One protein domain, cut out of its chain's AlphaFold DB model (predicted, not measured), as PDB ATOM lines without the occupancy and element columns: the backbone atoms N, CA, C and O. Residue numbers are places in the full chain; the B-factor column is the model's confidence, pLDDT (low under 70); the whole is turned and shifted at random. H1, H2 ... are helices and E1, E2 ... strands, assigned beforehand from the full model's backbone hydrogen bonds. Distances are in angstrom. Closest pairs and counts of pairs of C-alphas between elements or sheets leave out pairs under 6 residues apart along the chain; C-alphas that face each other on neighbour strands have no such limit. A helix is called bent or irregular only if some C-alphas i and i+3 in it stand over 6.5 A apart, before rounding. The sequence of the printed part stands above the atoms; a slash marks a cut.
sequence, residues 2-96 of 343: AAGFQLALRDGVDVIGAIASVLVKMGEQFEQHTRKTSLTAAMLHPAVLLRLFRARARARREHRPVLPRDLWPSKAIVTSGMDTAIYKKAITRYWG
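What this domain is: This is residues 2 to 96 of the 343 residues of the protein "GH3 auxin-responsive promoter" of Dehalococcoidia bacterium (UniProt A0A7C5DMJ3). The short helix H5 sits in the middle of a mostly helical body, with the long helix H4 on one side of it and H2 and H6, side by side, on the other. The end of H1 meets the beginning of H4 at a corner, about perpendicular to it, and a small ribbon of two strands, E1 and E2, runs by the beginning of H2, with E2 near H6; residues 36 to 41, of which 41 belongs to H3, stand free. The printed part has 95 residues with six named helices and two named strands, in the order H1 E1 H2 H3 H4 H5 E2 H6; the sheet, E1 beside E2, is parallel. The class is mostly helix. The whole is compact, with a radius of gyration of the C-alphas of 13.5 A, and spans 40 by 29 by 22 A.

How they stand to each other: E1, residues 15 to 17, and E2, residues 76 to 79, are parallel neighbours, with N 16 and O 76 at 3.0 A and N 78 and O 16 at 2.8 A, within hydrogen-bond range. With H2 (residues 20 to 33), H3 (residues 41 to 44), H4 (residues 46 to 61) and H5 (residues 68 to 71) between them, they form a strand-helix-strand unit, two parallel neighbour strands with helices between. E2 and H6, residues 84 to 95, are near each other. H6 is irregular, with C-alphas 86 and 89 at 7.4 A. H2 and H6 touch, closest at the C-alphas of Gly 27 and Tyr 94, 5.4 A, and run the same way at a tilt of 35.1 degrees, only just steep. H5 touches H6, on the side of H6 with its residues 94 to 95 alone; the C-alphas of Arg 69 and Trp 95 are closest, 4.2 A. H5 touches H4 too, closest at the C-alphas of Ala 55 and Asp 70, 4.6 A. H4, with residues 47 to 51 alone, touches H1, residues 2 to 11, about perpendicular at 84 degrees; the closest C-alphas are those of Arg 10 and Val 48, 5.3 A. H3 is close to but not clearly touching H1, with the C-alphas of Gln 6 and Ala 42 closest, 7.4 A. H4 and H6 are apart. Every O i to N i+4 pair is within hydrogen-bond range in H1, H2 and H4, against 6 of 8 in H6; H3 and H5 are too short for such a pair.

Where its parts are: H1 begins at C-alpha 2, (170.369, 339.897, 278.986), and is 14.4 A long. E1 is 6.6 A, H2 20.1 A, H3 5.5 A, H4 22.5 A, H5 5.4 A and E2 9.9 A. H6 is 13.9 A and ends at C-alpha 95, (175.054, 323.646, 271.282).

The domain as a whole: The two C-alphas farthest apart are those of Pro 46 and Met 82, 40.4 A. The printed part has no cut and no long link. Mean pLDDT of the printed part is 74.3, with 34 residues under 70, among them 18 to 26, 32 to 44 and 80 to 87.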
ATOM      1  N   ALA A   2     171.469 340.524 278.226       57.41
ATOM      2  CA  ALA A   2     170.369 339.897 278.986       57.41
ATOM      3  C   ALA A   2     169.004 339.873 278.258       57.41
ATOM      4  O   ALA A   2     168.333 338.844 278.243       57.41
ATOM      5  N   ALA A   3     168.625 340.967 277.587       69.69
ATOM      6  CA  ALA A   3     167.398 341.024 276.785       69.69
ATOM      7  C   ALA A   3     167.407 340.032 275.604       69.69
ATOM      8  O   ALA A   3     166.392 339.402 275.318       69.69
ATOM      9  N   GLY A   4     168.567 339.833 274.965       70.25
ATOM     10  CA  GLY A   4     168.735 338.870 273.872       70.25
ATOM     11  C   GLY A   4     168.514 337.428 274.328       70.25
ATOM     12  O   GLY A   4     167.814 336.677 273.660       70.25
ATOM     13  N   PHE A   5     169.008 337.060 275.516       70.12
ATOM     14  CA  PHE A   5     168.740 335.744 276.107       70.12
ATOM     15  C   PHE A   5     167.267 335.546 276.486       70.12
ATOM     16  O   PHE A   5     166.741 334.445 276.338       70.12
ATOM     17  N   GLN A   6     166.577 336.594 276.946       71.06
ATOM     18  CA  GLN A   6     165.139 336.512 277.224       71.06
ATOM     19  C   GLN A   6     164.317 336.309 275.943       71.06
ATOM     20  O   GLN A   6     163.430 335.454 275.921       71.06
ATOM     21  N   LEU A   7     164.651 337.029 274.868       80.06
ATOM     22  CA  LEU A   7     164.057 336.836 273.539       80.06
ATOM     23  C   LEU A   7     164.337 335.426 273.010       80.06
ATOM     24  O   LEU A   7     163.408 334.711 272.647       80.06
ATOM     25  N   ALA A   8     165.590 334.974 273.082       79.62
ATOM     26  CA  ALA A   8     165.996 333.624 272.704       79.62
ATOM     27  C   ALA A   8     165.242 332.537 273.491       79.62
ATOM     28  O   ALA A   8     164.884 331.495 272.943       79.62
ATOM     29  N   LEU A   9     164.990 332.743 274.788       79.31
ATOM     30  CA  LEU A   9     164.209 331.813 275.611       79.31
ATOM     31  C   LEU A   9     162.727 331.794 275.243       79.31
ATOM     32  O   LEU A   9     162.098 330.744 275.393       79.31
ATOM     33  N   ARG A  10     162.163 332.919 274.788       79.44
ATOM     34  CA  ARG A  10     160.751 333.021 274.398       79.44
ATOM     35  C   ARG A  10     160.521 332.498 272.986       79.44
ATOM     36  O   ARG A  10     159.746 331.559 272.803       79.44
ATOM     37  N   ASP A  11     161.251 333.037 272.024       82.25
ATOM     38  CA  ASP A  11     160.988 332.850 270.598       82.25
ATOM     39  C   ASP A  11     161.853 331.719 270.012       82.25
ATOM     40  O   ASP A  11     161.413 330.983 269.133       82.25
ATOM     41  N   GLY A  12     163.002 331.426 270.625       80.50
ATOM     42  CA  GLY A  12     163.966 330.437 270.136       80.50
ATOM     43  C   GLY A  12     165.102 331.083 269.351       80.50
ATOM     44  O   GLY A  12     165.122 332.293 269.148       80.50
ATOM     45  N   VAL A  13     166.073 330.265 268.945       85.19
ATOM     46  CA  VAL A  13     167.222 330.696 268.140       85.19
ATOM     47  C   VAL A  13     167.483 329.639 267.079       85.19
ATOM     48  O   VAL A  13     167.677 328.472 267.417       85.19
ATOM     49  N   ASP A  14     167.483 330.055 265.814       85.19
ATOM     50  CA  ASP A  14     167.757 329.176 264.675       85.19
ATOM     51  C   ASP A  14     169.234 329.203 264.260       85.19
ATOM     52  O   ASP A  14     169.795 328.159 263.933       85.19
ATOM     53  N   VAL A  15     169.876 330.376 264.294       86.56
ATOM     54  CA  VAL A  15     171.278 330.566 263.890       86.56
ATOM     55  C   VAL A  15     172.038 331.272 265.003       86.56
ATOM     56  O   VAL A  15     171.561 332.264 265.550       86.56
ATOM     57  N   ILE A  16     173.220 330.757 265.335       85.06
ATOM     58  CA  ILE A  16     174.101 331.329 266.355       85.06
ATOM     59  C   ILE A  16     175.394 331.778 265.677       85.06
ATOM     60  O   ILE A  16     176.090 330.953 265.094       85.06
ATOM     61  N   GLY A  17     175.707 333.070 265.768       80.31
ATOM     62  CA  GLY A  17     176.983 333.644 265.340       80.31
ATOM     63  C   GLY A  17     177.770 334.136 266.550       80.31
ATOM     64  O   GLY A  17     177.296 335.033 267.246       80.31
ATOM     65  N   ALA A  18     178.924 333.534 266.836       69.94
ATOM     66  CA  ALA A  18     179.785 333.937 267.951       69.94
ATOM     67  C   ALA A  18     181.205 333.373 267.806       69.94
ATOM     68  O   ALA A  18     181.426 332.402 267.084       69.94
ATOM     69  N   ILE A  19     182.151 333.957 268.541       65.00
ATOM     70  CA  ILE A  19     183.523 333.448 268.675       65.00
ATOM     71  C   ILE A  19     183.496 332.090 269.399       65.00
ATOM     72  O   ILE A  19     182.724 331.906 270.350       65.00
ATOM     73  N   ALA A  20     184.323 331.145 268.951       63.75
ATOM     74  CA  ALA A  20     184.317 329.755 269.404       63.75
ATOM     75  C   ALA A  20     184.519 329.618 270.928       63.75
ATOM     76  O   ALA A  20     183.674 329.024 271.609       63.75
ATOM     77  N   SER A  21     185.556 330.245 271.488       53.47
ATOM     78  CA  SER A  21     185.822 330.287 272.937       53.47
ATOM     79  C   SER A  21     184.651 330.816 273.778       53.47
ATOM     80  O   SER A  21     184.366 330.288 274.856       53.47
ATOM     81  N   VAL A  22     183.910 331.817 273.290       63.22
ATOM     82  CA  VAL A  22     182.739 332.369 273.997       63.22
ATOM     83  C   VAL A  22     181.622 331.330 274.086       63.22
ATOM     84  O   VAL A  22     181.024 331.159 275.152       63.22
ATOM     85  N   LEU A  23     181.357 330.602 272.996       68.50
ATOM     86  CA  LEU A  23     180.354 329.534 272.978       68.50
ATOM     87  C   LEU A  23     180.711 328.402 273.941       68.50
ATOM     88  O   LEU A  23     179.817 327.865 274.604       68.50
ATOM     89  N   VAL A  24     181.992 328.052 274.047       64.38
ATOM     90  CA  VAL A  24     182.465 327.034 274.994       64.38
ATOM     91  C   VAL A  24     182.316 327.512 276.432       64.38
ATOM     92  O   VAL A  24     181.659 326.831 277.218       64.38
ATOM     93  N   LYS A  25     182.809 328.713 276.758       63.12
ATOM     94  CA  LYS A  25     182.700 329.289 278.109       63.12
ATOM     95  C   LYS A  25     181.245 329.403 278.565       63.12
ATOM     96  O   LYS A  25     180.925 329.087 279.709       63.12
ATOM     97  N   MET A  26     180.340 329.806 277.671       69.94
ATOM     98  CA  MET A  26     178.903 329.810 277.964       69.94
ATOM     99  C   MET A  26     178.369 328.393 278.206       69.94
ATOM    100  O   MET A  26     177.622 328.182 279.158       69.94
ATOM    101  N   GLY A  27     178.765 327.413 277.389       73.38
ATOM    102  CA  GLY A  27     178.402 326.008 277.583       73.38
ATOM    103  C   GLY A  27     178.810 325.470 278.957       73.38
ATOM    104  O   GLY A  27     177.976 324.915 279.674       73.38
ATOM    105  N   GLU A  28     180.056 325.721 279.362       70.06
ATOM    106  CA  GLU A  28     180.592 325.346 280.676       70.06
ATOM    107  C   GLU A  28     179.849 326.035 281.824       70.06
ATOM    108  O   GLU A  28     179.479 325.395 282.812       70.06
ATOM    109  N   GLN A  29     179.573 327.337 281.694       67.62
ATOM    110  CA  GLN A  29     178.810 328.078 282.695       67.62
ATOM    111  C   GLN A  29     177.407 327.492 282.877       67.62
ATOM    112  O   GLN A  29     176.962 327.361 284.018       67.62
ATOM    113  N   PHE A  30     176.721 327.100 281.799       73.50
ATOM    114  CA  PHE A  30     175.413 326.440 281.881       73.50
ATOM    115  C   PHE A  30     175.492 325.087 282.599       73.50
ATOM    116  O   PHE A  30     174.662 324.794 283.469       73.50
ATOM    117  N   GLU A  31     176.514 324.287 282.289       76.12
ATOM    118  CA  GLU A  31     176.747 322.990 282.928       76.12
ATOM    119  C   GLU A  31     176.978 323.145 284.446       76.12
ATOM    120  O   GLU A  31     176.384 322.415 285.244       76.12
ATOM    121  N   GLN A  32     177.742 324.162 284.860       69.44
ATOM    122  CA  GLN A  32     178.054 324.448 286.267       69.44
ATOM    123  C   GLN A  32     176.890 325.107 287.041       69.44
ATOM    124  O   GLN A  32     176.630 324.757 288.196       69.44
ATOM    125  N   HIS A  33     176.152 326.042 286.428       62.31
ATOM    126  CA  HIS A  33     175.138 326.874 287.106       62.31
ATOM    127  C   HIS A  33     173.728 326.266 287.148       62.31
ATOM    128  O   HIS A  33     172.811 326.866 287.717       62.31
ATOM    129  N   THR A  34     173.533 325.038 286.652       53.62
ATOM    130  CA  THR A  34     172.227 324.346 286.697       53.62
ATOM    131  C   THR A  34     171.687 324.148 288.137       53.62
ATOM    132  O   THR A  34     170.516 323.821 288.325       53.62
ATOM    133  N   ARG A  35     172.488 324.408 289.185       44.28
ATOM    134  CA  ARG A  35     172.088 324.256 290.599       44.28
ATOM    135  C   ARG A  35     171.379 325.453 291.257       44.28
ATOM    136  O   ARG A  35     170.776 325.239 292.304       44.28
ATOM    137  N   LYS A  36     171.389 326.674 290.702       43.91
ATOM    138  CA  LYS A  36     170.705 327.839 291.320       43.91
ATOM    139  C   LYS A  36     170.136 328.804 290.273       43.91
ATOM    140  O   LYS A  36     170.767 329.799 289.941       43.91
ATOM    141  N   THR A  37     168.930 328.546 289.771       51.16
ATOM    142  CA  THR A  37     168.168 329.542 288.991       51.16
ATOM    143  C   THR A  37     167.045 330.120 289.848       51.16
ATOM    144  O   THR A  37     166.165 329.390 290.298       51.16
ATOM    145  N   SER A  38     167.084 331.432 290.091       43.84
ATOM    146  CA  SER A  38     165.973 332.170 290.690       43.84
ATOM    147  C   SER A  38     164.871 332.378 289.647       43.84
ATOM    148  O   SER A  38     165.124 332.764 288.505       43.84
ATOM    149  N   LEU A  39     163.631 332.078 290.030       50.72
ATOM    150  CA  LEU A  39     162.460 332.218 289.166       50.72
ATOM    151  C   LEU A  39     162.140 333.705 288.978       50.72
ATOM    152  O   LEU A  39     161.750 334.387 289.921       50.72
ATOM    153  N   THR A  40     162.310 334.212 287.760       59.66
ATOM    154  CA  THR A  40     161.929 335.581 287.375       59.66
ATOM    155  C   THR A  40     160.592 335.572 286.632       59.66
ATOM    156  O   THR A  40     160.271 334.599 285.955       59.66
ATOM    157  N   ALA A  41     159.821 336.664 286.691       58.78
ATOM    158  CA  ALA A  41     158.507 336.762 286.037       58.78
ATOM    159  C   ALA A  41     158.547 336.477 284.518       58.78
ATOM    160  O   ALA A  41     157.619 335.889 283.972       58.78
ATOM    161  N   ALA A  42     159.660 336.792 283.845       59.16
ATOM    162  CA  ALA A  42     159.887 336.460 282.435       59.16
ATOM    163  C   ALA A  42     159.931 334.939 282.149       59.16
ATOM    164  O   ALA A  42     159.639 334.513 281.034       59.16
ATOM    165  N   MET A  43     160.246 334.105 283.150       61.19
ATOM    166  CA  MET A  43     160.241 332.640 283.029       61.19
ATOM    167  C   MET A  43     158.837 332.024 283.112       61.19
ATOM    168  O   MET A  43     158.685 330.845 282.802       61.19
ATOM    169  N   LEU A  44     157.814 332.797 283.504       67.06
ATOM    170  CA  LEU A  44     156.425 332.330 283.627       67.06
ATOM    171  C   LEU A  44     155.664 332.333 282.292       67.06
ATOM    172  O   LEU A  44     154.510 331.914 282.238       67.06
ATOM    173  N   HIS A  45     156.294 332.775 281.201       77.06
ATOM    174  CA  HIS A  45     155.680 332.719 279.879       77.06
ATOM    175  C   HIS A  45     155.456 331.251 279.454       77.06
ATOM    176  O   HIS A  45     156.396 330.452 279.519       77.06
ATOM    177  N   PRO A  46     154.266 330.867 278.954       81.44
ATOM    178  CA  PRO A  46     153.930 329.466 278.674       81.44
ATOM    179  C   PRO A  46     154.882 328.805 277.666       81.44
ATOM    180  O   PRO A  46     155.261 327.647 277.837       81.44
ATOM    181  N   ALA A  47     155.353 329.555 276.663       81.19
ATOM    182  CA  ALA A  47     156.356 329.062 275.711       81.19
ATOM    183  C   ALA A  47     157.719 328.768 276.374       81.19
ATOM    184  O   ALA A  47     158.365 327.770 276.049       81.19
ATOM    185  N   VAL A  48     158.134 329.598 277.340       81.62
ATOM    186  CA  VAL A  48     159.392 329.428 278.086       81.62
ATOM    187  C   VAL A  48     159.284 328.220 279.016       81.62
ATOM    188  O   VAL A  48     160.177 327.376 279.028       81.62
ATOM    189  N   LEU A  49     158.162 328.077 279.728       83.38
ATOM    190  CA  LEU A  49     157.886 326.922 280.588       83.38
ATOM    191  C   LEU A  49     157.897 325.607 279.802       83.38
ATOM    192  O   LEU A  49     158.541 324.645 280.222       83.38
ATOM    193  N   LEU A  50     157.245 325.575 278.635       85.50
ATOM    194  CA  LEU A  50     157.234 324.403 277.761       85.50
ATOM    195  C   LEU A  50     158.647 324.043 277.275       85.50
ATOM    196  O   LEU A  50     159.016 322.867 277.271       85.50
ATOM    197  N   ARG A  51     159.453 325.042 276.894       86.31
ATOM    198  CA  ARG A  51     160.847 324.855 276.459       86.31
ATOM    199  C   ARG A  51     161.723 324.333 277.602       86.31
ATOM    200  O   ARG A  51     162.406 323.329 277.421       86.31
ATOM    201  N   LEU A  52     161.632 324.926 278.794       85.00
ATOM    202  CA  LEU A  52     162.344 324.467 279.994       85.00
ATOM    203  C   LEU A  52     161.942 323.043 280.399       85.00
ATOM    204  O   LEU A  52     162.798 322.241 280.775       85.00
ATOM    205  N   PHE A  53     160.652 322.713 280.317       86.31
ATOM    206  CA  PHE A  53     160.156 321.368 280.603       86.31
ATOM    207  C   PHE A  53     160.719 320.344 279.612       86.31
ATOM    208  O   PHE A  53     161.271 319.327 280.032       86.31
ATOM    209  N   ARG A  54     160.655 320.633 278.304       86.44
ATOM    210  CA  ARG A  54     161.235 319.775 277.254       86.44
ATOM    211  C   ARG A  54     162.741 319.595 277.436       86.44
ATOM    212  O   ARG A  54     163.224 318.469 277.331       86.44
ATOM    213  N   ALA A  55     163.456 320.670 277.762       86.25
ATOM    214  CA  ALA A  55     164.892 320.630 278.008       86.25
ATOM    215  C   ALA A  55     165.242 319.731 279.203       86.25
ATOM    216  O   ALA A  55     166.081 318.840 279.090       86.25
ATOM    217  N   ARG A  56     164.527 319.882 280.329       85.38
ATOM    218  CA  ARG A  56     164.697 319.018 281.511       85.38
ATOM    219  C   ARG A  56     164.345 317.560 281.231       85.38
ATOM    220  O   ARG A  56     165.036 316.678 281.730       85.38
ATOM    221  N   ALA A  57     163.294 317.296 280.457       88.12
ATOM    222  CA  ALA A  57     162.905 315.936 280.095       88.12
ATOM    223  C   ALA A  57     163.995 315.236 279.262       88.12
ATOM    224  O   ALA A  57     164.345 314.095 279.560       88.12
ATOM    225  N   ARG A  58     164.582 315.931 278.274       85.88
ATOM    226  CA  ARG A  58     165.708 315.416 277.471       85.88
ATOM    227  C   ARG A  58     166.957 315.180 278.316       85.88
ATOM    228  O   ARG A  58     167.499 314.081 278.299       85.88
ATOM    229  N   ALA A  59     167.350 316.169 279.117       86.81
ATOM    230  CA  ALA A  59     168.519 316.074 279.987       86.81
ATOM    231  C   ALA A  59     168.407 314.910 280.993       86.81
ATOM    232  O   ALA A  59     169.354 314.143 281.161       86.81
ATOM    233  N   ARG A  60     167.222 314.710 281.597       86.69
ATOM    234  CA  ARG A  60     166.953 313.575 282.501       86.69
ATOM    235  C   ARG A  60     167.019 312.223 281.799       86.69
ATOM    236  O   ARG A  60     167.550 311.287 282.385       86.69
ATOM    237  N   ARG A  61     166.500 312.118 280.572       88.81
ATOM    238  CA  ARG A  61     166.560 310.881 279.776       88.81
ATOM    239  C   ARG A  61     168.001 310.481 279.442       88.81
ATOM    240  O   ARG A  61     168.292 309.297 279.357       88.81
ATOM    241  N   GLU A  62     168.883 311.460 279.267       85.88
ATOM    242  CA  GLU A  62     170.304 311.259 278.954       85.88
ATOM    243  C   GLU A  62     171.213 311.282 280.201       85.88
ATOM    244  O   GLU A  62     172.431 311.313 280.062       85.88
ATOM    245  N   HIS A  63     170.645 311.278 281.416       84.94
ATOM    246  CA  HIS A  63     171.380 311.308 282.692       84.94
ATOM    247  C   HIS A  63     172.456 312.407 282.795       84.94
ATOM    248  O   HIS A  63     173.500 312.214 283.416       84.94
ATOM    249  N   ARG A  64     172.191 313.586 282.223       83.38
ATOM    250  CA  ARG A  64     173.134 314.715 282.191       83.38
ATOM    251  C   ARG A  64     172.477 316.031 282.626       83.38
ATOM    252  O   ARG A  64     171.247 316.121 282.645       83.38
ATOM    253  N   PRO A  65     173.259 317.072 282.974       82.62
ATOM    254  CA  PRO A  65     172.719 318.415 283.173       82.62
ATOM    255  C   PRO A  65     172.094 318.983 281.888       82.62
ATOM    256  O   PRO A  65     172.343 318.508 280.774       82.62
ATOM    257  N   VAL A  66     171.256 320.009 282.063       83.94
ATOM    258  CA  VAL A  66     170.662 320.755 280.947       83.94
ATOM    259  C   VAL A  66     171.769 321.550 280.263       83.94
ATOM    260  O   VAL A  66     172.483 322.303 280.918       83.94
ATOM    261  N   LEU A  67     171.892 321.384 278.950       85.94
ATOM    262  CA  LEU A  67     172.868 322.083 278.120       85.94
ATOM    263  C   LEU A  67     172.162 323.100 277.207       85.94
ATOM    264  O   LEU A  67     170.958 322.964 276.964       85.94
ATOM    265  N   PRO A  68     172.888 324.089 276.650       85.38
ATOM    266  CA  PRO A  68     172.311 325.070 275.729       85.38
ATOM    267  C   PRO A  68     171.506 324.448 274.577       85.38
ATOM    268  O   PRO A  68     170.399 324.906 274.304       85.38
ATOM    269  N   ARG A  69     171.978 323.341 273.985       87.38
ATOM    270  CA  ARG A  69     171.282 322.597 272.913       87.38
ATOM    271  C   ARG A  69     169.879 322.101 273.265       87.38
ATOM    272  O   ARG A  69     169.060 321.859 272.383       87.38
ATOM    273  N   ASP A  70     169.596 321.904 274.553       86.06
ATOM    274  CA  ASP A  70     168.276 321.455 275.004       86.06
ATOM    275  C   ASP A  70     167.265 322.598 275.027       86.06
ATOM    276  O   ASP A  70     166.063 322.374 274.869       86.06
ATOM    277  N   LEU A  71     167.761 323.814 275.257       84.31
ATOM    278  CA  LEU A  71     166.978 325.043 275.298       84.31
ATOM    279  C   LEU A  71     166.824 325.622 273.889       84.31
ATOM    280  O   LEU A  71     165.716 325.983 273.484       84.31
ATOM    281  N   TRP A  72     167.923 325.653 273.137       85.88
ATOM    282  CA  TRP A  72     168.021 326.214 271.797       85.88
ATOM    283  C   TRP A  72     168.565 325.160 270.830       85.88
ATOM    284  O   TRP A  72     169.778 325.017 270.699       85.88
ATOM    285  N   PRO A  73     167.686 324.404 270.153       81.06
ATOM    286  CA  PRO A  73     168.105 323.528 269.070       81.06
ATOM    287  C   PRO A  73     168.454 324.388 267.848       81.06
ATOM    288  O   PRO A  73     167.592 324.651 267.008       81.06
ATOM    289  N   SER A  74     169.695 324.869 267.780       83.69
ATOM    290  CA  SER A  74     170.168 325.667 266.650       83.69
ATOM    291  C   SER A  74     170.273 324.810 265.388       83.69
ATOM    292  O   SER A  74     170.645 323.636 265.425       83.69
ATOM    293  N   LYS A  75     169.923 325.406 264.249       85.38
ATOM    294  CA  LYS A  75     170.045 324.798 262.918       85.38
ATOM    295  C   LYS A  75     171.431 325.024 262.330       85.38
ATOM    296  O   LYS A  75     171.942 324.160 261.628       85.38
ATOM    297  N   ALA A  76     172.030 326.178 262.620       85.81
ATOM    298  CA  ALA A  76     173.373 326.519 262.183       85.81
ATOM    299  C   ALA A  76     174.130 327.266 263.281       85.81
ATOM    300  O   ALA A  76     173.568 328.092 264.005       85.81
ATOM    301  N   ILE A  77     175.422 326.976 263.379       86.94
ATOM    302  CA  ILE A  77     176.367 327.741 264.184       86.94
ATOM    303  C   ILE A  77     177.438 328.225 263.229       86.94
ATOM    304  O   ILE A  77     177.990 327.427 262.474       86.94
ATOM    305  N   VAL A  78     177.698 329.521 263.254       84.56
ATOM    306  CA  VAL A  78     178.706 330.165 262.427       84.56
ATOM    307  C   VAL A  78     179.733 330.776 263.372       84.56
ATOM    308  O   VAL A  78     179.371 331.485 264.314       84.56
ATOM    309  N   THR A  79     181.006 330.465 263.168       72.31
ATOM    310  CA  THR A  79     182.082 330.936 264.040       72.31
ATOM    311  C   THR A  79     183.333 331.273 263.239       72.31
ATOM    312  O   THR A  79     183.504 330.815 262.114       72.31
ATOM    313  N   SER A  80     184.174 332.115 263.816       66.88
ATOM    314  CA  SER A  80     185.450 332.550 263.262       66.88
ATOM    315  C   SER A  80     186.427 332.646 264.423       66.88
ATOM    316  O   SER A  80     186.029 333.027 265.530       66.88
ATOM    317  N   GLY A  81     187.689 332.325 264.164       57.16
ATOM    318  CA  GLY A  81     188.757 332.383 265.155       57.16
ATOM    319  C   GLY A  81     189.707 331.196 265.053       57.16
ATOM    320  O   GLY A  81     189.300 330.095 264.677       57.16
ATOM    321  N   MET A  82     190.957 331.446 265.445       55.19
ATOM    322  CA  MET A  82     192.075 330.494 265.542       55.19
ATOM    323  C   MET A  82     191.728 329.184 266.255       55.19
ATOM    324  O   MET A  82     192.291 328.124 265.993       55.19
ATOM    325  N   ASP A  83     190.793 329.281 267.190       54.03
ATOM    326  CA  ASP A  83     190.395 328.283 268.166       54.03
ATOM    327  C   ASP A  83     189.213 327.415 267.698       54.03
ATOM    328  O   ASP A  83     188.814 326.466 268.381       54.03
ATOM    329  N   THR A  84     188.652 327.696 266.518       59.28
ATOM    330  CA  THR A  84     187.461 327.008 265.999       59.28
ATOM    331  C   THR A  84     187.681 325.504 265.847       59.28
ATOM    332  O   THR A  84     186.849 324.710 266.299       59.28
ATOM    333  N   ALA A  85     188.807 325.094 265.255       62.03
ATOM    334  CA  ALA A  85     189.138 323.682 265.067       62.03
ATOM    335  C   ALA A  85     189.265 322.935 266.408       62.03
ATOM    336  O   ALA A  85     188.770 321.811 266.540       62.03
ATOM    337  N   ILE A  86     189.845 323.592 267.421       58.47
ATOM    338  CA  ILE A  86     190.046 323.055 268.775       58.47
ATOM    339  C   ILE A  86     188.690 322.859 269.465       58.47
ATOM    340  O   ILE A  86     188.364 321.778 269.968       58.47
ATOM    341  N   TYR A  87     187.844 323.889 269.436       62.81
ATOM    342  CA  TYR A  87     186.576 323.900 270.159       62.81
ATOM    343  C   TYR A  87     185.405 323.271 269.404       62.81
ATOM    344  O   TYR A  87     184.333 323.091 269.988       62.81
ATOM    345  N   LYS A  88     185.587 322.842 268.151       71.69
ATOM    346  CA  LYS A  88     184.542 322.232 267.308       71.69
ATOM    347  C   LYS A  88     183.754 321.133 268.029       71.69
ATOM    348  O   LYS A  88     182.517 321.133 268.017       71.69
ATOM    349  N   LYS A  89     184.452 320.218 268.715       75.44
ATOM    350  CA  LYS A  89     183.827 319.121 269.482       75.44
ATOM    351  C   LYS A  89     183.059 319.634 270.703       75.44
ATOM    352  O   LYS A  89     181.945 319.174 270.956       75.44
ATOM    353  N   ALA A  90     183.626 320.592 271.434       69.31
ATOM    354  CA  ALA A  90     182.993 321.194 272.606       69.31
ATOM    355  C   ALA A  90     181.731 321.986 272.221       69.31
ATOM    356  O   ALA A  90     180.674 321.796 272.822       69.31
ATOM    357  N   ILE A  91     181.797 322.794 271.159       77.62
ATOM    358  CA  ILE A  91     180.655 323.544 270.620       77.62
ATOM    359  C   ILE A  91     179.549 322.580 270.189       77.62
ATOM    360  O   ILE A  91     178.405 322.738 270.614       77.62
ATOM    361  N   THR A  92     179.889 321.531 269.437       86.38
ATOM    362  CA  THR A  92     178.916 320.511 269.012       86.38
ATOM    363  C   THR A  92     178.272 319.814 270.217       86.38
ATOM    364  O   THR A  92     177.060 319.598 270.245       86.38
ATOM    365  N   ARG A  93     179.051 319.511 271.267       85.56
ATOM    366  CA  ARG A  93     178.533 318.947 272.523       85.56
ATOM    367  C   ARG A  93     177.539 319.890 273.202       85.56
ATOM    368  O   ARG A  93     176.460 319.431 273.575       85.56
ATOM    369  N   TYR A  94     177.888 321.162 273.382       82.38
ATOM    370  CA  TYR A  94     177.079 322.107 274.159       82.38
ATOM    371  C   TYR A  94     175.868 322.645 273.397       82.38
ATOM    372  O   TYR A  94     174.789 322.768 273.980       82.38
ATOM    373  N   TRP A  95     176.028 322.928 272.106       85.12
ATOM    374  CA  TRP A  95     175.054 323.646 271.282       85.12
ATOM    375  C   TRP A  95     174.365 322.767 270.235       85.12
ATOM    376  O   TRP A  95     173.329 323.152 269.710       85.12
ATOM    377  N   GLY A  96     174.851 321.543 270.010       84.75
ATOM    378  CA  GLY A  96     174.132 320.501 269.268       84.75
ATOM    379  C   GLY A  96     174.261 320.562 267.747       84.75
ATOM    380  O   GLY A  96     173.878 319.598 267.090       84.75
TER     381      GLY A  96